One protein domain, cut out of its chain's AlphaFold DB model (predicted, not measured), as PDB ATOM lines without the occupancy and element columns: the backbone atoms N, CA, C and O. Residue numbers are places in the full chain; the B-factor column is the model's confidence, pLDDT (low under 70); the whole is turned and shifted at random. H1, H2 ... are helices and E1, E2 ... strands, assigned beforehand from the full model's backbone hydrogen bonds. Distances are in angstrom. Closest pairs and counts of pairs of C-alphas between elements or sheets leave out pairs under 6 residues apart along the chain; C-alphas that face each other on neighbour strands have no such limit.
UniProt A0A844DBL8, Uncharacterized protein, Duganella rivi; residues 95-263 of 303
ATOM      1  N   PRO A  95       3.727   9.676  40.457       87.88
ATOM      2  CA  PRO A  95       2.707   9.903  41.472       87.88
ATOM      3  C   PRO A  95       2.890   9.061  42.744       87.88
ATOM      4  O   PRO A  95       2.392   9.445  43.804       87.88
ATOM      5  N   ASN A  96       3.645   7.957  42.671       89.69
ATOM      6  CA  ASN A  96       3.892   7.085  43.821       89.69
ATOM      7  C   ASN A  96       4.786   7.730  44.883       89.69
ATOM      8  O   ASN A  96       4.758   7.307  46.035       89.69
ATOM      9  N   VAL A  97       5.512   8.799  44.541       90.62
ATOM     10  CA  VAL A  97       6.310   9.578  45.501       90.62
ATOM     11  C   VAL A  97       5.454  10.079  46.671       90.62
ATOM     12  O   VAL A  97       5.963  10.221  47.780       90.62
ATOM     13  N   TRP A  98       4.146  10.300  46.470       89.19
ATOM     14  CA  TRP A  98       3.249  10.675  47.564       89.19
ATOM     15  C   TRP A  98       3.092   9.572  48.632       89.19
ATOM     16  O   TRP A  98       2.884   9.897  49.799       89.19
ATOM     17  N   HIS A  99       3.221   8.294  48.262       87.88
ATOM     18  CA  HIS A  99       3.190   7.162  49.198       87.88
ATOM     19  C   HIS A  99       4.510   6.987  49.958       87.88
ATOM     20  O   HIS A  99       4.511   6.482  51.078       87.88
ATOM     21  N   ASP A 100       5.611   7.460  49.373       90.19
ATOM     22  CA  ASP A 100       6.960   7.378  49.940       90.19
ATOM     23  C   ASP A 100       7.300   8.578  50.846       90.19
ATOM     24  O   ASP A 100       8.447   8.724  51.280       90.19
ATOM     25  N   LEU A 101       6.338   9.474  51.115       88.06
ATOM     26  CA  LEU A 101       6.575  10.701  51.872       88.06
ATOM     27  C   LEU A 101       7.075  10.405  53.295       88.06
ATOM     28  O   LEU A 101       6.347   9.817  54.100       88.06
ATOM     29  N   PRO A 102       8.262  10.906  53.677       89.81
ATOM     30  CA  PRO A 102       8.703  10.817  55.055       89.81
ATOM     31  C   PRO A 102       7.775  11.621  55.979       89.81
ATOM     32  O   PRO A 102       7.342  12.715  55.596       89.81
ATOM     33  N   PRO A 103       7.539  11.171  57.226       89.00
ATOM     34  CA  PRO A 103       6.658  11.862  58.168       89.00
ATOM     35  C   PRO A 103       6.995  13.347  58.359       89.00
ATOM     36  O   PRO A 103       6.096  14.182  58.409       89.00
ATOM     37  N   GLN A 104       8.283  13.707  58.391       89.38
ATOM     38  CA  GLN A 104       8.715  15.105  58.504       89.38
ATOM     39  C   GLN A 104       8.358  15.965  57.280       89.38
ATOM     40  O   GLN A 104       8.075  17.152  57.423       89.38
ATOM     41  N   VAL A 105       8.358  15.381  56.078       88.06
ATOM     42  CA  VAL A 105       7.983  16.071  54.832       88.06
ATOM     43  C   VAL A 105       6.469  16.269  54.813       88.06
ATOM     44  O   VAL A 105       6.001  17.374  54.551       88.06
ATOM     45  N   ALA A 106       5.709  15.229  55.173       85.81
ATOM     46  CA  ALA A 106       4.257  15.307  55.307       85.81
ATOM     47  C   ALA A 106       3.829  16.362  56.344       85.81
ATOM     48  O   ALA A 106       2.930  17.157  56.073       85.81
ATOM     49  N   ALA A 107       4.515  16.422  57.491       84.44
ATOM     50  CA  ALA A 107       4.270  17.422  58.525       84.44
ATOM     51  C   ALA A 107       4.543  18.855  58.035       84.44
ATOM     52  O   ALA A 107       3.721  19.739  58.266       84.44
ATOM     53  N   GLU A 108       5.648  19.094  57.317       86.00
ATOM     54  CA  GLU A 108       5.946  20.418  56.744       86.00
ATOM     55  C   GLU A 108       4.889  20.843  55.718       86.00
ATOM     56  O   GLU A 108       4.448  21.995  55.731       86.00
ATOM     57  N   ILE A 109       4.443  19.921  54.853       82.12
ATOM     58  CA  ILE A 109       3.335  20.202  53.934       82.12
ATOM     59  C   ILE A 109       2.097  20.575  54.751       82.12
ATOM     60  O   ILE A 109       1.532  21.638  54.520       82.12
ATOM     61  N   GLY A 110       1.729  19.776  55.757       79.06
ATOM     62  CA  GLY A 110       0.602  20.057  56.650       79.06
ATOM     63  C   GLY A 110       0.660  21.443  57.303       79.06
ATOM     64  O   GLY A 110      -0.339  22.160  57.306       79.06
ATOM     65  N   LEU A 111       1.836  21.880  57.772       80.81
ATOM     66  CA  LEU A 111       2.032  23.229  58.318       80.81
ATOM     67  C   LEU A 111       1.751  24.321  57.276       80.81
ATOM     68  O   LEU A 111       1.067  25.300  57.575       80.81
ATOM     69  N   LYS A 112       2.213  24.147  56.032       77.69
ATOM     70  CA  LYS A 112       1.941  25.095  54.935       77.69
ATOM     71  C   LYS A 112       0.473  25.114  54.517       77.69
ATOM     72  O   LYS A 112      -0.067  26.170  54.175       77.69
ATOM     73  N   LEU A 113      -0.193  23.965  54.586       72.50
ATOM     74  CA  LEU A 113      -1.634  23.879  54.368       72.50
ATOM     75  C   LEU A 113      -2.403  24.631  55.458       72.50
ATOM     76  O   LEU A 113      -3.349  25.353  55.146       72.50
ATOM     77  N   LYS A 114      -1.956  24.551  56.713       71.44
ATOM     78  CA  LYS A 114      -2.543  25.315  57.816       71.44
ATOM     79  C   LYS A 114      -2.361  26.829  57.648       71.44
ATOM     80  O   LYS A 114      -3.338  27.556  57.784       71.44
ATOM     81  N   GLU A 115      -1.174  27.297  57.250       74.00
ATOM     82  CA  GLU A 115      -0.952  28.718  56.907       74.00
ATOM     83  C   GLU A 115      -1.939  29.196  55.823       74.00
ATOM     84  O   GLU A 115      -2.425  30.323  55.851       74.00
ATOM     85  N   THR A 116      -2.280  28.325  54.868       67.81
ATOM     86  CA  THR A 116      -3.264  28.631  53.816       67.81
ATOM     87  C   THR A 116      -4.680  28.769  54.368       67.81
ATOM     88  O   THR A 116      -5.425  29.637  53.915       67.81
ATOM     89  N   CYS A 117      -5.039  27.948  55.357       64.31
ATOM     90  CA  CYS A 117      -6.305  28.044  56.084       64.31
ATOM     91  C   CYS A 117      -6.435  29.401  56.786       64.31
ATOM     92  O   CYS A 117      -7.447  30.081  56.642       64.31
ATOM     93  N   GLU A 118      -5.381  29.812  57.492       68.69
ATOM     94  CA  GLU A 118      -5.321  31.087  58.213       68.69
ATOM     95  C   GLU A 118      -5.442  32.268  57.243       68.69
ATOM     96  O   GLU A 118      -6.280  33.141  57.446       68.69
ATOM     97  N   ILE A 119      -4.720  32.233  56.115       66.31
ATOM     98  CA  ILE A 119      -4.855  33.240  55.050       66.31
ATOM     99  C   ILE A 119      -6.293  33.290  54.520       66.31
ATOM    100  O   ILE A 119      -6.847  34.378  54.370       66.31
ATOM    101  N   ALA A 120      -6.915  32.139  54.247       62.56
ATOM    102  CA  ALA A 120      -8.289  32.089  53.755       62.56
ATOM    103  C   ALA A 120      -9.291  32.646  54.787       62.56
ATOM    104  O   ALA A 120     -10.237  33.343  54.412       62.56
ATOM    105  N   GLN A 121      -9.076  32.387  56.080       62.72
ATOM    106  CA  GLN A 121      -9.900  32.910  57.171       62.72
ATOM    107  C   GLN A 121      -9.737  34.427  57.344       62.72
ATOM    108  O   GLN A 121     -10.729  35.156  57.441       62.72
ATOM    109  N   ASP A 122      -8.498  34.913  57.338       61.94
ATOM    110  CA  ASP A 122      -8.163  36.331  57.456       61.94
ATOM    111  C   ASP A 122      -8.698  37.122  56.263       61.94
ATOM    112  O   ASP A 122      -9.329  38.165  56.428       61.94
ATOM    113  N   GLN A 123      -8.532  36.607  55.046       56.38
ATOM    114  CA  GLN A 123      -9.118  37.216  53.854       56.38
ATOM    115  C   GLN A 123     -10.646  37.229  53.935       56.38
ATOM    116  O   GLN A 123     -11.265  38.245  53.637       56.38
ATOM    117  N   ALA A 124     -11.280  36.157  54.416       52.25
ATOM    118  CA  ALA A 124     -12.731  36.135  54.572       52.25
ATOM    119  C   ALA A 124     -13.259  37.127  55.625       52.25
ATOM    120  O   ALA A 124     -14.385  37.610  55.481       52.25
ATOM    121  N   THR A 125     -12.480  37.437  56.662       49.72
ATOM    122  CA  THR A 125     -12.878  38.363  57.739       49.72
ATOM    123  C   THR A 125     -12.533  39.822  57.439       49.72
ATOM    124  O   THR A 125     -13.274  40.715  57.844       49.72
ATOM    125  N   THR A 126     -11.451  40.076  56.700       43.12
ATOM    126  CA  THR A 126     -10.966  41.428  56.372       43.12
ATOM    127  C   THR A 126     -11.387  41.937  54.993       43.12
ATOM    128  O   THR A 126     -11.265  43.138  54.739       43.12
ATOM    129  N   SER A 127     -11.910  41.081  54.102       40.66
ATOM    130  CA  SER A 127     -12.366  41.507  52.775       40.66
ATOM    131  C   SER A 127     -13.677  42.302  52.866       40.66
ATOM    132  O   SER A 127     -14.764  41.798  52.591       40.66
ATOM    133  N   SER A 128     -13.569  43.581  53.201       38.31
ATOM    134  CA  SER A 128     -14.332  44.582  52.461       38.31
ATOM    135  C   SER A 128     -13.614  44.725  51.118       38.31
ATOM    136  O   SER A 128     -12.428  45.052  51.069       38.31
ATOM    137  N   GLU A 129     -14.290  44.365  50.030       42.31
ATOM    138  CA  GLU A 129     -13.736  44.016  48.707       42.31
ATOM    139  C   GLU A 129     -12.946  45.123  47.975       42.31
ATOM    140  O   GLU A 129     -12.556  44.959  46.823       42.31
ATOM    141  N   GLY A 130     -12.650  46.249  48.626       33.69
ATOM    142  CA  GLY A 130     -11.999  47.406  48.014       33.69
ATOM    143  C   GLY A 130     -10.468  47.381  47.950       33.69
ATOM    144  O   GLY A 130      -9.903  48.306  47.374       33.69
ATOM    145  N   LYS A 131      -9.761  46.409  48.554       36.34
ATOM    146  CA  LYS A 131      -8.284  46.505  48.690       36.34
ATOM    147  C   LYS A 131      -7.446  45.333  48.187       36.34
ATOM    148  O   LYS A 131      -6.247  45.519  48.001       36.34
ATOM    149  N   LEU A 132      -8.022  44.158  47.948       36.78
ATOM    150  CA  LEU A 132      -7.245  42.961  47.604       36.78
ATOM    151  C   LEU A 132      -7.905  42.159  46.476       36.78
ATOM    152  O   LEU A 132      -8.137  40.968  46.602       36.78
ATOM    153  N   CYS A 133      -8.195  42.813  45.351       34.22
ATOM    154  CA  CYS A 133      -8.295  42.114  44.069       34.22
ATOM    155  C   CYS A 133      -6.921  42.209  43.411       34.22
ATOM    156  O   CYS A 133      -6.585  43.210  42.781       34.22
ATOM    157  N   GLY A 134      -6.069  41.217  43.645       34.75
ATOM    158  CA  GLY A 134      -4.701  41.296  43.168       34.75
ATOM    159  C   GLY A 134      -3.820  40.163  43.652       34.75
ATOM    160  O   GLY A 134      -3.933  39.660  44.759       34.75
ATOM    161  N   THR A 135      -2.919  39.770  42.768       39.22
ATOM    162  CA  THR A 135      -1.967  38.677  42.895       39.22
ATOM    163  C   THR A 135      -1.179  38.649  44.199       39.22
ATOM    164  O   THR A 135      -0.143  39.292  44.313       39.22
ATOM    165  N   ILE A 136      -1.572  37.771  45.112       39.16
ATOM    166  CA  ILE A 136      -0.722  37.280  46.196       39.16
ATOM    167  C   ILE A 136      -1.129  35.798  46.296       39.16
ATOM    168  O   ILE A 136      -2.278  35.525  46.576       39.16
ATOM    169  N   PHE A 137      -0.414  34.768  45.829       44.50
ATOM    170  CA  PHE A 137       0.919  34.308  46.200       44.50
ATOM    171  C   PHE A 137       1.431  33.313  45.128       44.50
ATOM    172  O   PHE A 137       1.215  32.113  45.232       44.50
ATOM    173  N   ALA A 138       2.123  33.773  44.081       41.00
ATOM    174  CA  ALA A 138       2.667  32.873  43.045       41.00
ATOM    175  C   ALA A 138       4.202  32.804  43.037       41.00
ATOM    176  O   ALA A 138       4.796  32.484  42.012       41.00
ATOM    177  N   VAL A 139       4.862  33.112  44.158       47.06
ATOM    178  CA  VAL A 139       6.269  32.732  44.325       47.06
ATOM    179  C   VAL A 139       6.263  31.403  45.070       47.06
ATOM    180  O   VAL A 139       5.928  31.409  46.258       47.06
ATOM    181  N   PRO A 140       6.585  30.275  44.408       57.06
ATOM    182  CA  PRO A 140       6.667  28.994  45.088       57.06
ATOM    183  C   PRO A 140       7.673  29.142  46.224       57.06
ATOM    184  O   PRO A 140       8.849  29.431  45.983       57.06
ATOM    185  N   LYS A 141       7.226  28.982  47.470       65.88
ATOM    186  CA  LYS A 141       8.167  28.897  48.586       65.88
ATOM    187  C   LYS A 141       8.822  27.527  48.476       65.88
ATOM    188  O   LYS A 141       8.170  26.512  48.705       65.88
ATOM    189  N   ILE A 142      10.085  27.508  48.056       75.69
ATOM    190  CA  ILE A 142      10.885  26.285  48.009       75.69
ATOM    191  C   ILE A 142      11.392  26.020  49.420       75.69
ATOM    192  O   ILE A 142      12.075  26.858  50.015       75.69
ATOM    193  N   LYS A 143      11.070  24.849  49.955       85.12
ATOM    194  CA  LYS A 143      11.537  24.385  51.255       85.12
ATOM    195  C   LYS A 143      12.275  23.069  51.070       85.12
ATOM    196  O   LYS A 143      11.772  22.156  50.426       85.12
ATOM    197  N   LYS A 144      13.463  22.969  51.660       89.56
ATOM    198  CA  LYS A 144      14.191  21.703  51.764       89.56
ATOM    199  C   LYS A 144      13.925  21.073  53.125       89.56
ATOM    200  O   LYS A 144      14.047  21.757  54.143       89.56
ATOM    201  N   VAL A 145      13.569  19.792  53.131       89.25
ATOM    202  CA  VAL A 145      13.345  18.987  54.339       89.25
ATOM    203  C   VAL A 145      14.178  17.716  54.203       89.25
ATOM    204  O   VAL A 145      13.808  16.778  53.500       89.25
ATOM    205  N   GLY A 146      15.357  17.707  54.826       90.56
ATOM    206  CA  GLY A 146      16.362  16.677  54.561       90.56
ATOM    207  C   GLY A 146      16.778  16.683  53.086       90.56
ATOM    208  O   GLY A 146      17.140  17.726  52.545       90.56
ATOM    209  N   SER A 147      16.706  15.521  52.438       92.75
ATOM    210  CA  SER A 147      17.006  15.345  51.011       92.75
ATOM    211  C   SER A 147      15.830  15.656  50.077       92.75
ATOM    212  O   SER A 147      15.968  15.486  48.869       92.75
ATOM    213  N   TRP A 148      14.678  16.060  50.617       93.50
ATOM    214  CA  TRP A 148      13.480  16.365  49.840       93.50
ATOM    215  C   TRP A 148      13.362  17.858  49.557       93.50
ATOM    216  O   TRP A 148      13.685  18.695  50.406       93.50
ATOM    217  N   GLU A 149      12.841  18.187  48.381       92.44
ATOM    218  CA  GLU A 149      12.426  19.538  48.017       92.44
ATOM    219  C   GLU A 149      10.902  19.602  47.924       92.44
ATOM    220  O   GLU A 149      10.274  18.801  47.241       92.44
ATOM    221  N   ILE A 150      10.309  20.577  48.605       88.50
ATOM    222  CA  ILE A 150       8.873  20.832  48.610       88.50
ATOM    223  C   ILE A 150       8.656  22.225  48.034       88.50
ATOM    224  O   ILE A 150       9.274  23.196  48.482       88.50
ATOM    225  N   LYS A 151       7.763  22.338  47.057       86.50
ATOM    226  CA  LYS A 151       7.260  23.614  46.557       86.50
ATOM    227  C   LYS A 151       5.772  23.700  46.835       86.50
ATOM    228  O   LYS A 151       5.013  22.767  46.570       86.50
ATOM    229  N   PHE A 152       5.388  24.852  47.356       80.94
ATOM    230  CA  PHE A 152       4.022  25.156  47.730       80.94
ATOM    231  C   PHE A 152       3.590  26.476  47.098       80.94
ATOM    232  O   PHE A 152       4.304  27.479  47.236       80.94
ATOM    233  N   SER A 153       2.429  26.478  46.441       77.44
ATOM    234  CA  SER A 153       1.840  27.678  45.842       77.44
ATOM    235  C   SER A 153       0.329  27.723  46.063       77.44
ATOM    236  O   SER A 153      -0.352  26.718  45.872       77.44
ATOM    237  N   ASN A 154      -0.189  28.914  46.378       72.62
ATOM    238  CA  ASN A 154      -1.622  29.190  46.453       72.62
ATOM    239  C   ASN A 154      -2.015  30.130  45.320       72.62
ATOM    240  O   ASN A 154      -1.527  31.260  45.235       72.62
ATOM    241  N   VAL A 155      -2.909  29.676  44.451       69.81
ATOM    242  CA  VAL A 155      -3.396  30.467  43.326       69.81
ATOM    243  C   VAL A 155      -4.835  30.863  43.580       69.81
ATOM    244  O   VAL A 155      -5.728  30.030  43.579       69.81
ATOM    245  N   GLU A 156      -5.058  32.156  43.758       66.50
ATOM    246  CA  GLU A 156      -6.396  32.728  43.733       66.50
ATOM    247  C   GLU A 156      -6.869  32.957  42.291       66.50
ATOM    248  O   GLU A 156      -6.107  33.431  41.438       66.50
ATOM    249  N   PHE A 157      -8.139  32.646  42.032       58.66
ATOM    250  CA  PHE A 157      -8.725  32.640  40.697       58.66
ATOM    251  C   PHE A 157      -9.744  33.764  40.419       58.66
ATOM    252  O   PHE A 157     -10.326  33.759  39.330       58.66
ATOM    253  N   SER A 158      -9.934  34.748  41.312       51.62
ATOM    254  CA  SER A 158     -10.823  35.899  41.056       51.62
ATOM    255  C   SER A 158     -10.064  37.155  40.625       51.62
ATOM    256  O   SER A 158      -9.099  37.558  41.266       51.62
ATOM    257  N   SER A 159     -10.528  37.798  39.551       40.09
ATOM    258  CA  SER A 159     -10.089  39.139  39.131       40.09
ATOM    259  C   SER A 159     -11.085  40.241  39.507       40.09
ATOM    260  O   SER A 159     -10.831  41.406  39.219       40.09
ATOM    261  N   VAL A 160     -12.233  39.878  40.088       42.62
ATOM    262  CA  VAL A 160     -13.358  40.780  40.377       42.62
ATOM    263  C   VAL A 160     -13.736  40.653  41.851       42.62
ATOM    264  O   VAL A 160     -13.668  39.552  42.408       42.62
ATOM    265  N   ALA A 161     -14.145  41.774  42.454       45.50
ATOM    266  CA  ALA A 161     -14.830  41.801  43.743       45.50
ATOM    267  C   ALA A 161     -16.014  40.818  43.709       45.50
ATOM    268  O   ALA A 161     -16.741  40.732  42.718       45.50
ATOM    269  N   LYS A 162     -16.128  39.990  44.738       49.50
ATOM    270  CA  LYS A 162     -16.835  38.719  44.729       49.50
ATOM    271  C   LYS A 162     -18.187  38.714  45.444       49.50
ATOM    272  O   LYS A 162     -18.685  37.623  45.556       49.50
ATOM    273  N   GLU A 163     -18.869  39.787  45.823       49.88
ATOM    274  CA  GLU A 163     -20.050  39.716  46.720       49.88
ATOM    275  C   GLU A 163     -19.705  39.135  48.107       49.88
ATOM    276  O   GLU A 163     -19.093  38.077  48.249       49.88
ATOM    277  N   ASP A 164     -20.230  39.753  49.166       53.38
ATOM    278  CA  ASP A 164     -19.940  39.388  50.564       53.38
ATOM    279  C   ASP A 164     -20.186  37.905  50.920       53.38
ATOM    280  O   ASP A 164     -19.660  37.404  51.918       53.38
ATOM    281  N   SER A 165     -20.978  37.184  50.118       50.56
ATOM    282  CA  SER A 165     -21.322  35.771  50.315       50.56
ATOM    283  C   SER A 165     -20.382  34.772  49.615       50.56
ATOM    284  O   SER A 165     -20.364  33.589  49.979       50.56
ATOM    285  N   CYS A 166     -19.573  35.207  48.641       50.56
ATOM    286  CA  CYS A 166     -18.670  34.328  47.896       50.56
ATOM    287  C   CYS A 166     -17.206  34.604  48.257       50.56
ATOM    288  O   CYS A 166     -16.750  35.739  48.301       50.56
ATOM    289  N   GLY A 167     -16.444  33.542  48.518       51.47
ATOM    290  CA  GLY A 167     -15.006  33.650  48.737       51.47
ATOM    291  C   GLY A 167     -14.217  33.561  47.428       51.47
ATOM    292  O   GLY A 167     -14.725  33.142  46.381       51.47
ATOM    293  N   ALA A 168     -12.945  33.939  47.510       56.03
ATOM    294  CA  ALA A 168     -11.953  33.708  46.476       56.03
ATOM    295  C   ALA A 168     -11.828  32.210  46.152       56.03
ATOM    296  O   ALA A 168     -11.734  31.377  47.051       56.03
ATOM    297  N   ASP A 169     -11.812  31.855  44.870       67.38
ATOM    298  CA  ASP A 169     -11.545  30.472  44.463       67.38
ATOM    299  C   ASP A 169     -10.039  30.242  44.593       67.38
ATOM    300  O   ASP A 169      -9.255  31.042  44.077       67.38
ATOM    301  N   ILE A 170      -9.631  29.181  45.287       73.88
ATOM    302  CA  ILE A 170      -8.230  28.934  45.647       73.88
ATOM    303  C   ILE A 170      -7.807  27.584  45.076       73.88
ATOM    304  O   ILE A 170      -8.421  26.568  45.380       73.88
ATOM    305  N   ALA A 171      -6.727  27.539  44.302       77.88
ATOM    306  CA  ALA A 171      -5.978  26.309  44.091       77.88
ATOM    307  C   ALA A 171      -4.786  26.236  45.027       77.88
ATOM    308  O   ALA A 171      -3.991  27.171  45.120       77.88
ATOM    309  N   VAL A 172      -4.620  25.075  45.637       81.81
ATOM    310  CA  VAL A 172      -3.401  24.694  46.330       81.81
ATOM    311  C   VAL A 172      -2.605  23.772  45.419       81.81
ATOM    312  O   VAL A 172      -3.109  22.743  44.964       81.81
ATOM    313  N   LEU A 173      -1.363  24.156  45.144       85.88
ATOM    314  CA  LEU A 173      -0.438  23.422  44.292       85.88
ATOM    315  C   LEU A 173       0.700  22.879  45.141       85.88
ATOM    316  O   LEU A 173       1.488  23.630  45.724       85.88
ATOM    317  N   LEU A 174       0.767  21.556  45.191       88.00
ATOM    318  CA  LEU A 174       1.773  20.801  45.908       88.00
ATOM    319  C   LEU A 174       2.729  20.172  44.911       88.00
ATOM    320  O   LEU A 174       2.313  19.520  43.954       88.00
ATOM    321  N   HIS A 175       4.012  20.332  45.178       90.19
ATOM    322  CA  HIS A 175       5.072  19.682  44.436       90.19
ATOM    323  C   HIS A 175       6.105  19.173  45.442       90.19
ATOM    324  O   HIS A 175       6.631  19.947  46.236       90.19
ATOM    325  N   ALA A 176       6.388  17.873  45.409       91.44
ATOM    326  CA  ALA A 176       7.455  17.245  46.177       91.44
ATOM    327  C   ALA A 176       8.449  16.559  45.232       91.44
ATOM    328  O   ALA A 176       8.038  15.914  44.273       91.44
ATOM    329  N   THR A 177       9.744  16.696  45.498       93.62
ATOM    330  CA  THR A 177      10.815  15.989  44.792       93.62
ATOM    331  C   THR A 177      11.682  15.244  45.799       93.62
ATOM    332  O   THR A 177      12.137  15.834  46.784       93.62
ATOM    333  N   ASP A 178      11.887  13.951  45.557       94.19
ATOM    334  CA  ASP A 178      12.696  13.081  46.408       94.19
ATOM    335  C   ASP A 178      14.204  13.194  46.106       94.19
ATOM    336  O   ASP A 178      14.640  13.888  45.185       94.19
ATOM    337  N   ALA A 179      15.024  12.478  46.880       92.31
ATOM    338  CA  ALA A 179      16.482  12.490  46.730       92.31
ATOM    339  C   ALA A 179      16.975  11.948  45.374       92.31
ATOM    340  O   ALA A 179      18.059  12.309  44.919       92.31
ATOM    341  N   SER A 180      16.195  11.069  44.740       93.00
ATOM    342  CA  SER A 180      16.497  10.493  43.425       93.00
ATOM    343  C   SER A 180      16.062  11.403  42.268       93.00
ATOM    344  O   SER A 180      16.313  11.107  41.094       93.00
ATOM    345  N   GLY A 181      15.424  12.528  42.599       91.56
ATOM    346  CA  GLY A 181      14.875  13.478  41.651       91.56
ATOM    347  C   GLY A 181      13.553  13.028  41.039       91.56
ATOM    348  O   GLY A 181      13.193  13.578  40.003       91.56
ATOM    349  N   ARG A 182      12.854  12.035  41.616       94.88
ATOM    350  CA  ARG A 182      11.457  11.746  41.260       94.88
ATOM    351  C   ARG A 182      10.571  12.829  41.850       94.88
ATOM    352  O   ARG A 182      10.775  13.258  42.984       94.88
ATOM    353  N   THR A 183       9.580  13.252  41.086       92.69
ATOM    354  CA  THR A 183       8.725  14.386  41.408       92.69
ATOM    355  C   THR A 183       7.276  13.937  41.470       92.69
ATOM    356  O   THR A 183       6.807  13.250  40.576       92.69
ATOM    357  N   ALA A 184       6.524  14.385  42.463       91.56
ATOM    358  CA  ALA A 184       5.076  14.295  42.439       91.56
ATOM    359  C   ALA A 184       4.443  15.677  42.530       91.56
ATOM    360  O   ALA A 184       4.921  16.566  43.237       91.56
ATOM    361  N   ILE A 185       3.344  15.829  41.800       92.00
ATOM    362  CA  ILE A 185       2.505  17.020  41.793       92.00
ATOM    363  C   ILE A 185       1.106  16.660  42.278       92.00
ATOM    364  O   ILE A 185       0.660  15.517  42.150       92.00
ATOM    365  N   LYS A 186       0.432  17.634  42.880       90.56
ATOM    366  CA  LYS A 186      -0.951  17.498  43.325       90.56
ATOM    367  C   LYS A 186      -1.615  18.864  43.370       90.56
ATOM    368  O   LYS A 186      -1.018  19.845  43.814       90.56
ATOM    369  N   THR A 187      -2.855  18.913  42.917       88.44
ATOM    370  CA  THR A 187      -3.650  20.129  42.827       88.44
ATOM    371  C   THR A 187      -4.972  19.932  43.552       88.44
ATOM    372  O   THR A 187      -5.695  18.973  43.300       88.44
ATOM    373  N   LEU A 188      -5.292  20.846  44.462       86.44
ATOM    374  CA  LEU A 188      -6.572  20.891  45.168       86.44
ATOM    375  C   LEU A 188      -7.269  22.185  44.775       86.44
ATOM    376  O   LEU A 188      -6.669  23.249  44.907       86.44
ATOM    377  N   TRP A 189      -8.497  22.103  44.274       83.94
ATOM    378  CA  TRP A 189      -9.267  23.278  43.875       83.94
ATOM    379  C   TRP A 189     -10.399  23.524  44.857       83.94
ATOM    380  O   TRP A 189     -11.242  22.660  45.063       83.94
ATOM    381  N   PHE A 190     -10.448  24.716  45.433       80.38
ATOM    382  CA  PHE A 190     -11.420  25.102  46.440       80.38
ATOM    383  C   PHE A 190     -12.336  26.207  45.925       80.38
ATOM    384  O   PHE A 190     -11.876  27.276  45.522       80.38
ATOM    385  N   GLN A 191     -13.642  25.959  45.995       80.44
ATOM    386  CA  GLN A 191     -14.677  26.966  45.792       80.44
ATOM    387  C   GLN A 191     -15.046  27.554  47.151       80.44
ATOM    388  O   GLN A 191     -15.849  26.965  47.879       80.44
ATOM    389  N   ALA A 192     -14.460  28.694  47.518       77.62
ATOM    390  CA  ALA A 192     -14.718  29.273  48.830       77.62
ATOM    391  C   ALA A 192     -16.107  29.926  48.910       77.62
ATOM    392  O   ALA A 192     -16.546  30.643  48.004       77.62
ATOM    393  N   LYS A 193     -16.802  29.696  50.023       77.19
ATOM    394  CA  LYS A 193     -18.105  30.283  50.353       77.19
ATOM    395  C   LYS A 193     -18.118  30.727  51.806       77.19
ATOM    396  O   LYS A 193     -17.655  29.992  52.678       77.19
ATOM    397  N   LYS A 194     -18.665  31.916  52.072       72.81
ATOM    398  CA  LYS A 194     -18.850  32.389  53.446       72.81
ATOM    399  C   LYS A 194     -20.201  31.904  53.962       72.81
ATOM    400  O   LYS A 194     -21.235  32.170  53.361       72.81
ATOM    401  N   ASP A 195     -20.191  31.222  55.099       74.44
ATOM    402  CA  ASP A 195     -21.391  30.830  55.834       74.44
ATOM    403  C   ASP A 195     -21.413  31.560  57.180       74.44
ATOM    404  O   ASP A 195     -20.976  31.053  58.216       74.44
ATOM    405  N   VAL A 196     -21.920  32.794  57.153       66.56
ATOM    406  CA  VAL A 196     -21.998  33.673  58.333       66.56
ATOM    407  C   VAL A 196     -22.905  33.078  59.419       66.56
ATOM    408  O   VAL A 196     -22.670  33.292  60.607       66.56
ATOM    409  N   LYS A 197     -23.925  32.301  59.027       64.62
ATOM    410  CA  LYS A 197     -24.902  31.695  59.946       64.62
ATOM    411  C   LYS A 197     -24.448  30.333  60.489       64.62
ATOM    412  O   LYS A 197     -25.028  29.853  61.459       64.62
ATOM    413  N   GLY A 198     -23.431  29.713  59.884       63.28
ATOM    414  CA  GLY A 198     -22.804  28.458  60.319       63.28
ATOM    415  C   GLY A 198     -23.651  27.191  60.133       63.28
ATOM    416  O   GLY A 198     -23.210  26.105  60.517       63.28
ATOM    417  N   ASN A 199     -24.847  27.325  59.558       61.91
ATOM    418  CA  ASN A 199     -25.862  26.274  59.437       61.91
ATOM    419  C   ASN A 199     -26.386  26.120  58.001       61.91
ATOM    420  O   ASN A 199     -27.373  25.418  57.784       61.91
ATOM    421  N   THR A 200     -25.753  26.772  57.028       64.88
ATOM    422  CA  THR A 200     -26.225  26.792  55.641       64.88
ATOM    423  C   THR A 200     -25.927  25.437  54.991       64.88
ATOM    424  O   THR A 200     -24.818  24.906  55.135       64.88
ATOM    425  N   LYS A 201     -26.920  24.814  54.336       66.44
ATOM    426  CA  LYS A 201     -26.675  23.585  53.568       66.44
ATOM    427  C   LYS A 201     -25.926  23.936  52.280       66.44
ATOM    428  O   LYS A 201     -26.036  25.066  51.814       66.44
ATOM    429  N   PRO A 202     -25.196  22.988  51.669       64.62
ATOM    430  CA  PRO A 202     -24.496  23.240  50.408       64.62
ATOM    431  C   PRO A 202     -25.413  23.816  49.317       64.62
ATOM    432  O   PRO A 202     -25.025  24.746  48.617       64.62
ATOM    433  N   ASP A 203     -26.652  23.324  49.234       67.06
ATOM    434  CA  ASP A 203     -27.658  23.781  48.264       67.06
ATOM    435  C   ASP A 203     -28.144  25.218  48.507       67.06
ATOM    436  O   ASP A 203     -28.601  25.883  47.579       67.06
ATOM    437  N   ASP A 204     -28.006  25.713  49.737       69.50
ATOM    438  CA  ASP A 204     -28.387  27.071  50.125       69.50
ATOM    439  C   ASP A 204     -27.255  28.083  49.840       69.50
ATOM    440  O   ASP A 204     -27.438  29.295  49.986       69.50
ATOM    441  N   LEU A 205     -26.066  27.610  49.438       72.94
ATOM    442  CA  LEU A 205     -24.929  28.465  49.109       72.94
ATOM    443  C   LEU A 205     -25.068  29.001  47.685       72.94
ATOM    444  O   LEU A 205     -24.943  28.273  46.696       72.94
ATOM    445  N   ALA A 206     -25.283  30.313  47.590       68.94
ATOM    446  CA  ALA A 206     -25.509  31.014  46.333       68.94
ATOM    447  C   ALA A 206     -24.476  30.627  45.264       68.94
ATOM    448  O   ALA A 206     -23.264  30.701  45.486       68.94
ATOM    449  N   ARG A 207     -24.970  30.216  44.087       71.12
ATOM    450  CA  ARG A 207     -24.182  29.882  42.884       71.12
ATOM    451  C   ARG A 207     -23.165  28.748  43.047       71.12
ATOM    452  O   ARG A 207     -22.430  28.480  42.100       71.12
ATOM    453  N   LEU A 208     -23.120  28.059  44.197       76.62
ATOM    454  CA  LEU A 208     -22.147  26.992  44.434       76.62
ATOM    455  C   LEU A 208     -22.259  25.912  43.355       76.62
ATOM    456  O   LEU A 208     -21.261  25.583  42.732       76.62
ATOM    457  N   LYS A 209     -23.474  25.442  43.055       76.62
ATOM    458  CA  LYS A 209     -23.715  24.409  42.037       76.62
ATOM    459  C   LYS A 209     -23.210  24.794  40.640       76.62
ATOM    460  O   LYS A 209     -22.579  23.981  39.968       76.62
ATOM    461  N   GLU A 210     -23.475  26.022  40.201       74.31
ATOM    462  CA  GLU A 210     -23.041  26.530  38.891       74.31
ATOM    463  C   GLU A 210     -21.510  26.626  38.821       74.31
ATOM    464  O   GLU A 210     -20.888  26.067  37.922       74.31
ATOM    465  N   GLN A 211     -20.891  27.265  39.818       73.56
ATOM    466  CA  GLN A 211     -19.438  27.450  39.870       73.56
ATOM    467  C   GLN A 211     -18.701  26.117  39.995       73.56
ATOM    468  O   GLN A 211     -17.686  25.896  39.338       73.56
ATOM    469  N   PHE A 212     -19.256  25.184  40.762       76.38
ATOM    470  CA  PHE A 212     -18.695  23.850  40.878       76.38
ATOM    471  C   PHE A 212     -18.804  23.058  39.578       76.38
ATOM    472  O   PHE A 212     -17.880  22.339  39.217       76.38
ATOM    473  N   THR A 213     -19.891  23.239  38.825       75.00
ATOM    474  CA  THR A 213     -20.020  22.667  37.478       75.00
ATOM    475  C   THR A 213     -18.917  23.195  36.555       75.00
ATOM    476  O   THR A 213     -18.314  22.417  35.817       75.00
ATOM    477  N   MET A 214     -18.587  24.489  36.636       72.44
ATOM    478  CA  MET A 214     -17.474  25.072  35.875       72.44
ATOM    479  C   MET A 214     -16.112  24.506  36.304       72.44
ATOM    480  O   MET A 214     -15.283  24.206  35.451       72.44
ATOM    481  N   MET A 215     -15.874  24.327  37.605       74.69
ATOM    482  CA  MET A 215     -14.627  23.731  38.104       74.69
ATOM    483  C   MET A 215     -14.490  22.261  37.698       74.69
ATOM    484  O   MET A 215     -13.410  21.850  37.276       74.69
ATOM    485  N   ARG A 216     -15.588  21.497  37.729       77.38
ATOM    486  CA  ARG A 216     -15.634  20.096  37.283       77.38
ATOM    487  C   ARG A 216     -15.383  19.914  35.791       77.38
ATOM    488  O   ARG A 216     -14.953  18.845  35.378       77.38
ATOM    489  N   ALA A 217     -15.564  20.956  34.979       72.94
ATOM    490  CA  ALA A 217     -15.115  20.924  33.587       72.94
ATOM    491  C   ALA A 217     -13.577  20.847  33.457       72.94
ATOM    492  O   ALA A 217     -13.070  20.499  32.392       72.94
ATOM    493  N   ILE A 218     -12.839  21.176  34.525       72.50
ATOM    494  CA  ILE A 218     -11.371  21.184  34.575       72.50
ATOM    495  C   ILE A 218     -10.846  20.025  35.434       72.50
ATOM    496  O   ILE A 218      -9.902  19.348  35.026       72.50
ATOM    497  N   THR A 219     -11.431  19.789  36.612       80.25
ATOM    498  CA  THR A 219     -10.984  18.746  37.546       80.25
ATOM    499  C   THR A 219     -12.128  18.165  38.373       80.25
ATOM    500  O   THR A 219     -12.960  18.895  38.900       80.25
ATOM    501  N   ASP A 220     -12.121  16.844  38.555       80.25
ATOM    502  CA  ASP A 220     -13.045  16.133  39.448       80.25
ATOM    503  C   ASP A 220     -12.672  16.305  40.934       80.25
ATOM    504  O   ASP A 220     -13.453  15.986  41.829       80.25
ATOM    505  N   TYR A 221     -11.480  16.842  41.213       84.31
ATOM    506  CA  TYR A 221     -10.963  17.111  42.556       84.31
ATOM    507  C   TYR A 221     -11.104  18.596  42.916       84.31
ATOM    508  O   TYR A 221     -10.179  19.239  43.429       84.31
ATOM    509  N   SER A 222     -12.276  19.148  42.614       84.75
ATOM    510  CA  SER A 222     -12.752  20.405  43.180       84.75
ATOM    511  C   SER A 222     -13.494  20.134  44.487       84.75
ATOM    512  O   SER A 222     -14.113  19.083  44.625       84.75
ATOM    513  N   TYR A 223     -13.473  21.079  45.427       85.38
ATOM    514  CA  TYR A 223     -14.124  20.950  46.733       85.38
ATOM    515  C   TYR A 223     -14.751  22.274  47.182       85.38
ATOM    516  O   TYR A 223     -14.111  23.324  47.068       85.38
ATOM    517  N   PRO A 224     -15.983  22.283  47.712       84.19
ATOM    518  CA  PRO A 224     -16.516  23.461  48.376       84.19
ATOM    519  C   PRO A 224     -15.766  23.706  49.688       84.19
ATOM    520  O   PRO A 224     -15.693  22.827  50.549       84.19
ATOM    521  N   LEU A 225     -15.236  24.915  49.851       82.00
ATOM    522  CA  LEU A 225     -14.569  25.360  51.070       82.00
ATOM    523  C   LEU A 225     -15.487  26.325  51.810       82.00
ATOM    524  O   LEU A 225     -15.758  27.425  51.332       82.00
ATOM    525  N   ILE A 226     -15.983  25.923  52.974       81.25
ATOM    526  CA  ILE A 226     -16.933  26.725  53.736       81.25
ATOM    527  C   ILE A 226     -16.219  27.419  54.878       81.25
ATOM    528  O   ILE A 226     -15.647  26.779  55.763       81.25
ATOM    529  N   ILE A 227     -16.290  28.743  54.862       76.88
ATOM    530  CA  ILE A 227     -15.640  29.612  55.831       76.88
ATOM    531  C   ILE A 227     -16.720  30.212  56.724       76.88
ATOM    532  O   ILE A 227     -17.615  30.916  56.261       76.88
ATOM    533  N   THR A 228     -16.637  29.929  58.018       75.94
ATOM    534  CA  THR A 228     -17.497  30.535  59.042       75.94
ATOM    535  C   THR A 228     -16.670  31.463  59.923       75.94
ATOM    536  O   THR A 228     -15.444  31.476  59.858       75.94
ATOM    537  N   THR A 229     -17.324  32.187  60.827       70.38
ATOM    538  CA  THR A 229     -16.633  33.019  61.825       70.38
ATOM    539  C   THR A 229     -15.778  32.219  62.815       70.38
ATOM    540  O   THR A 229     -14.915  32.797  63.465       70.38
ATOM    541  N   LYS A 230     -16.009  30.905  62.953       71.19
ATOM    542  CA  LYS A 230     -15.354  30.060  63.968       71.19
ATOM    543  C   LYS A 230     -14.450  28.970  63.397       71.19
ATOM    544  O   LYS A 230     -13.590  28.476  64.113       71.19
ATOM    545  N   LYS A 231     -14.706  28.525  62.168       76.94
ATOM    546  CA  LYS A 231     -14.106  27.317  61.587       76.94
ATOM    547  C   LYS A 231     -14.174  27.310  60.067       76.94
ATOM    548  O   LYS A 231     -15.080  27.915  59.483       76.94
ATOM    549  N   ILE A 232     -13.264  26.553  59.464       78.88
ATOM    550  CA  ILE A 232     -13.228  26.253  58.036       78.88
ATOM    551  C   ILE A 232     -13.434  24.752  57.866       78.88
ATOM    552  O   ILE A 232     -12.806  23.950  58.555       78.88
ATOM    553  N   TYR A 233     -14.328  24.370  56.963       86.00
ATOM    554  CA  TYR A 233     -14.567  22.969  56.638       86.00
ATOM    555  C   TYR A 233     -14.716  22.774  55.137       86.00
ATOM    556  O   TYR A 233     -15.151  23.669  54.414       86.00
ATOM    557  N   VAL A 234     -14.363  21.582  54.680       86.06
ATOM    558  CA  VAL A 234     -14.556  21.141  53.303       86.06
ATOM    559  C   VAL A 234     -15.808  20.282  53.247       86.06
ATOM    560  O   VAL A 234     -16.057  19.473  54.143       86.06
ATOM    561  N   LEU A 235     -16.619  20.481  52.213       85.50
ATOM    562  CA  LEU A 235     -17.710  19.565  51.909       85.50
ATOM    563  C   LEU A 235     -17.173  18.472  50.997       85.50
ATOM    564  O   LEU A 235     -16.697  18.743  49.898       85.50
ATOM    565  N   ASP A 236     -17.218  17.238  51.476       79.44
ATOM    566  CA  ASP A 236     -16.801  16.101  50.678       79.44
ATOM    567  C   ASP A 236     -17.976  15.587  49.845       79.44
ATOM    568  O   ASP A 236     -18.893  14.919  50.335       79.44
ATOM    569  N   ASP A 237     -17.936  15.916  48.559       66.69
ATOM    570  CA  ASP A 237     -18.930  15.486  47.581       66.69
ATOM    571  C   ASP A 237     -18.940  13.963  47.387       66.69
ATOM    572  O   ASP A 237     -19.972  13.410  47.006       66.69
ATOM    573  N   TYR A 238     -17.843  13.264  47.705       60.34
ATOM    574  CA  TYR A 238     -17.766  11.801  47.632       60.34
ATOM    575  C   TYR A 238     -18.501  11.111  48.788       60.34
ATOM    576  O   TYR A 238     -18.787   9.916  48.716       60.34
ATOM    577  N   THR A 239     -18.837  11.848  49.851       57.25
ATOM    578  CA  THR A 239     -19.516  11.322  51.045       57.25
ATOM    579  C   THR A 239     -20.846  12.027  51.329       57.25
ATOM    580  O   THR A 239     -21.239  12.189  52.485       57.25
ATOM    581  N   ASN A 240     -21.575  12.415  50.273       65.81
ATOM    582  CA  ASN A 240     -22.874  13.104  50.347       65.81
ATOM    583  C   ASN A 240     -22.819  14.451  51.097       65.81
ATOM    584  O   ASN A 240     -23.746  14.806  51.827       65.81
ATOM    585  N   GLY A 241     -21.733  15.209  50.931       70.69
ATOM    586  CA  GLY A 241     -21.587  16.535  51.530       70.69
ATOM    587  C   GLY A 241     -21.227  16.495  53.015       70.69
ATOM    588  O   GLY A 241     -21.585  17.409  53.766       70.69
ATOM    589  N   LYS A 242     -20.525  15.444  53.464       83.12
ATOM    590  CA  LYS A 242     -19.981  15.391  54.825       83.12
ATOM    591  C   LYS A 242     -19.074  16.601  55.050       83.12
ATOM    592  O   LYS A 242     -18.203  16.899  54.236       83.12
ATOM    593  N   LYS A 243     -19.260  17.274  56.187       86.69
ATOM    594  CA  LYS A 243     -18.355  18.333  56.643       86.69
ATOM    595  C   LYS A 243     -17.092  17.684  57.204       86.69
ATOM    596  O   LYS A 243     -17.174  16.938  58.180       86.69
ATOM    597  N   ILE A 244     -15.950  17.966  56.591       88.19
ATOM    598  CA  ILE A 244     -14.625  17.552  57.059       88.19
ATOM    599  C   ILE A 244     -13.905  18.804  57.549       88.19
ATOM    600  O   ILE A 244     -13.938  19.829  56.865       88.19
ATOM    601  N   ASP A 245     -13.286  18.755  58.731       85.69
ATOM    602  CA  ASP A 245     -12.426  19.855  59.176       85.69
ATOM    603  C   ASP A 245     -11.340  20.107  58.127       85.69
ATOM    604  O   ASP A 245     -10.802  19.163  57.545       85.69
ATOM    605  N   PHE A 246     -11.025  21.372  57.850       81.25
ATOM    606  CA  PHE A 246     -10.040  21.676  56.818       81.25
ATOM    607  C   PHE A 246      -8.677  21.040  57.124       81.25
ATOM    608  O   PHE A 246      -8.042  20.523  56.212       81.25
ATOM    609  N   ASN A 247      -8.239  20.993  58.386       78.75
ATOM    610  CA  ASN A 247      -6.946  20.390  58.727       78.75
ATOM    611  C   ASN A 247      -6.942  18.874  58.494       78.75
ATOM    612  O   ASN A 247      -5.960  18.334  57.977       78.75
ATOM    613  N   ASP A 248      -8.046  18.197  58.819       83.62
ATOM    614  CA  ASP A 248      -8.209  16.763  58.567       83.62
ATOM    615  C   ASP A 248      -8.218  16.484  57.058       83.62
ATOM    616  O   ASP A 248      -7.494  15.614  56.575       83.62
ATOM    617  N   PHE A 249      -8.962  17.286  56.288       86.19
ATOM    618  CA  PHE A 249      -8.995  17.188  54.829       86.19
ATOM    619  C   PHE A 249      -7.602  17.375  54.213       86.19
ATOM    620  O   PHE A 249      -7.198  16.631  53.320       86.19
ATOM    621  N   MET A 250      -6.842  18.351  54.708       78.88
ATOM    622  CA  MET A 250      -5.491  18.626  54.231       78.88
ATOM    623  C   MET A 250      -4.503  17.515  54.610       78.88
ATOM    624  O   MET A 250      -3.651  17.163  53.795       78.88
ATOM    625  N   THR A 251      -4.650  16.899  55.785       79.25
ATOM    626  CA  THR A 251      -3.886  15.701  56.180       79.25
ATOM    627  C   THR A 251      -4.162  14.528  55.234       79.25
ATOM    628  O   THR A 251      -3.232  13.898  54.717       79.25
ATOM    629  N   ASP A 252      -5.434  14.285  54.925       83.75
ATOM    630  CA  ASP A 252      -5.861  13.263  53.964       83.75
ATOM    631  C   ASP A 252      -5.356  13.569  52.537       83.75
ATOM    632  O   ASP A 252      -4.980  12.669  51.778       83.75
ATOM    633  N   ALA A 253      -5.291  14.847  52.155       82.50
ATOM    634  CA  ALA A 253      -4.757  15.266  50.864       82.50
ATOM    635  C   ALA A 253      -3.254  14.974  50.737       82.50
ATOM    636  O   ALA A 253      -2.798  14.533  49.677       82.50
ATOM    637  N   VAL A 254      -2.473  15.154  51.807       78.75
ATOM    638  CA  VAL A 254      -1.046  14.788  51.820       78.75
ATOM    639  C   VAL A 254      -0.870  13.280  51.639       78.75
ATOM    640  O   VAL A 254      -0.068  12.864  50.807       78.75
ATOM    641  N   THR A 255      -1.691  12.473  52.313       76.88
ATOM    642  CA  THR A 255      -1.625  10.996  52.324       76.88
ATOM    643  C   THR A 255      -2.312  10.307  51.131       76.88
ATOM    644  O   THR A 255      -2.622   9.120  51.181       76.88
ATOM    645  N   CYS A 256      -2.493  11.035  50.023       70.88
ATOM    646  CA  CYS A 256      -2.999  10.557  48.720       70.88
ATOM    647  C   CYS A 256      -4.502  10.318  48.590       70.88
ATOM    648  O   CYS A 256      -4.925   9.854  47.533       70.88
ATOM    649  N   LYS A 257      -5.325  10.644  49.586       78.00
ATOM    650  CA  LYS A 257      -6.770  10.413  49.474       78.00
ATOM    651  C   LYS A 257      -7.480  11.461  48.612       78.00
ATOM    652  O   LYS A 257      -8.445  11.138  47.927       78.00
ATOM    653  N   TYR A 258      -6.980  12.696  48.616       85.00
ATOM    654  CA  TYR A 258      -7.573  13.822  47.895       85.00
ATOM    655  C   TYR A 258      -6.560  14.524  46.983       85.00
ATOM    656  O   TYR A 258      -5.368  14.599  47.291       85.00
ATOM    657  N   GLY A 259      -7.060  15.088  45.880       87.25
ATOM    658  CA  GLY A 259      -6.326  15.978  44.974       87.25
ATOM    659  C   GLY A 259      -6.003  15.379  43.611       87.25
ATOM    660  O   GLY A 259      -5.769  14.183  43.470       87.25
ATOM    661  N   ASP A 260      -5.969  16.251  42.607       89.25
ATOM    662  CA  ASP A 260      -5.688  15.895  41.222       89.25
ATOM    663  C   ASP A 260      -4.183  15.786  40.990       89.25
ATOM    664  O   ASP A 260      -3.433  16.709  41.302       89.25
ATOM    665  N   GLN A 261      -3.736  14.671  40.427       90.81
ATOM    666  CA  GLN A 261      -2.323  14.430  40.117       90.81
ATOM    667  C   GLN A 261      -2.008  14.669  38.631       90.81
ATOM    668  O   GLN A 261      -0.862  14.521  38.210       90.81
ATOM    669  N   ARG A 262      -3.006  15.047  37.816       88.75
ATOM    670  CA  ARG A 262      -2.823  15.317  36.386       88.75
ATOM    671  C   ARG A 262      -2.026  16.598  36.175       88.75
ATOM    672  O   ARG A 262      -2.412  17.690  36.594       88.75
ATOM    673  N   GLU A 263      -0.972  16.470  35.383       86.88
ATOM    674  CA  GLU A 263      -0.108  17.561  34.931       86.88
ATOM    675  C   GLU A 263      -0.860  18.731  34.300       86.88
ATOM    676  O   GLU A 263      -0.512  19.887  34.528       86.88
TER     677      GLU A 263
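AT A GLANCE: This is residues 95 to 263 of the 303 residues of an uncharacterized protein of Duganella rivi (UniProt A0A844DBL8). A strongly twisted sheet of seven strands curls round the long helix H2, and the short helix H4 packs on H2 on the same face, while H3 covers part of the opposite face, over E4 and E5. The strands E1 to E4, with E2, E3 and E4 long, make one part of the sheet; the shorter E5, E6 and E7 continue it beside E4, and H4 follows E7 directly. The printed part has 169 residues with four named helices and seven named strands, along the chain H1 H2 E1 E2 E3 E4 H3 E5 E6 E7 H4. The sheet is mixed, in the order E1 E2 E3 E4 E5 E6 E7, and the class is mixed, helices and strands. The whole is compact, with a radius of gyration of the C-alphas of 16.0 A and spans of 47 by 36 by 30 A.

IN THESE COORDINATES: Begin with the sheet's longest strands, E3, residues 166 to 177, which covers 34.9 A, and E4, residues 183 to 194, which covers 35.1 A. Find C-alpha 183 at (8.725, 14.386, 41.408); from there E4 runs to C-alpha 194 at (-18.850, 32.389, 53.446). E2, residues 148 to 156, is 26.5 A long, and E1, residues 141 to 145, is 12.6 A. E5 holds residues 222 to 227 over 15.9 A, E6 residues 232 to 236 over 13.0 A and E7 residues 242 to 245 over 9.8 A. H2, residues 103 to 126, starts at C-alpha 103 at (6.658, 11.862, 58.168) and runs 34.5 A. H1 holds residues 95 to 98 over 6.2 A, H3 residues 208 to 216 over 11.9 A, and H4 residues 246 to 254 over 12.4 A.

HOW THE PARTS SIT: Look first at two meanders, each strand the antiparallel neighbour of the one before: E1 E2 E3 E4 and E5 E6 E7. In the hairpin of E1 and E2, N 143 and O 150 are 2.9 A apart, within hydrogen-bond range; in that of E2 and E3, N 151 and O 175 are at 2.8 A; in that of E3 and E4, N 172 and O 188 are at 2.8 A. E4 and E5 are parallel, with N 193 and O 225 at 2.8 A, and E4, H3, E5 form a strand-helix-strand unit, two parallel neighbour strands with a helix between, whose crossover is right-handed. The hairpin of E5 and E6 has N 226 and O 233 at 2.8 A, and that of E6 and E7 has N 234 and O 244 at 2.8 A. The sheet and its helices make three layers, with helices on both faces of the sheet: H2 and H4 are on the same face, H3 on the opposite face. H2 touches H4 with residues 106 to 117 alone, at a steep tilt of 37 degrees, only just beyond shallow, opposite ways; the closest C-alphas are those of Gly 110 and Thr 251, 6.3 A apart. H3 is over E4 and E5 at a height over the sheet of 8.9 A and runs along the strands, at 9 degrees to E4 on the local plane. H1 is on the sheet, over none of the strands, but only just, with 2 of its C-alphas on E4; its closest C-alpha pair with E4 is Pro 95 and Ala 184, 5.1 A apart. In H2, H3 and H4 every O i to N i+4 pair is within hydrogen-bond range; H1 is too short for such a pair.

THE WHOLE: The C-alphas farthest apart, those of Ser 180 and Lys 197, are 49.4 A from each other. The printed part has no cut. The links from H2 to E1 and from E4 to H3 are long. The mean pLDDT of the printed part is 73.6, and 55 residues are under 70: residues 116 to 141, 155 to 169, 196 to 204, 206 and 237 to 240.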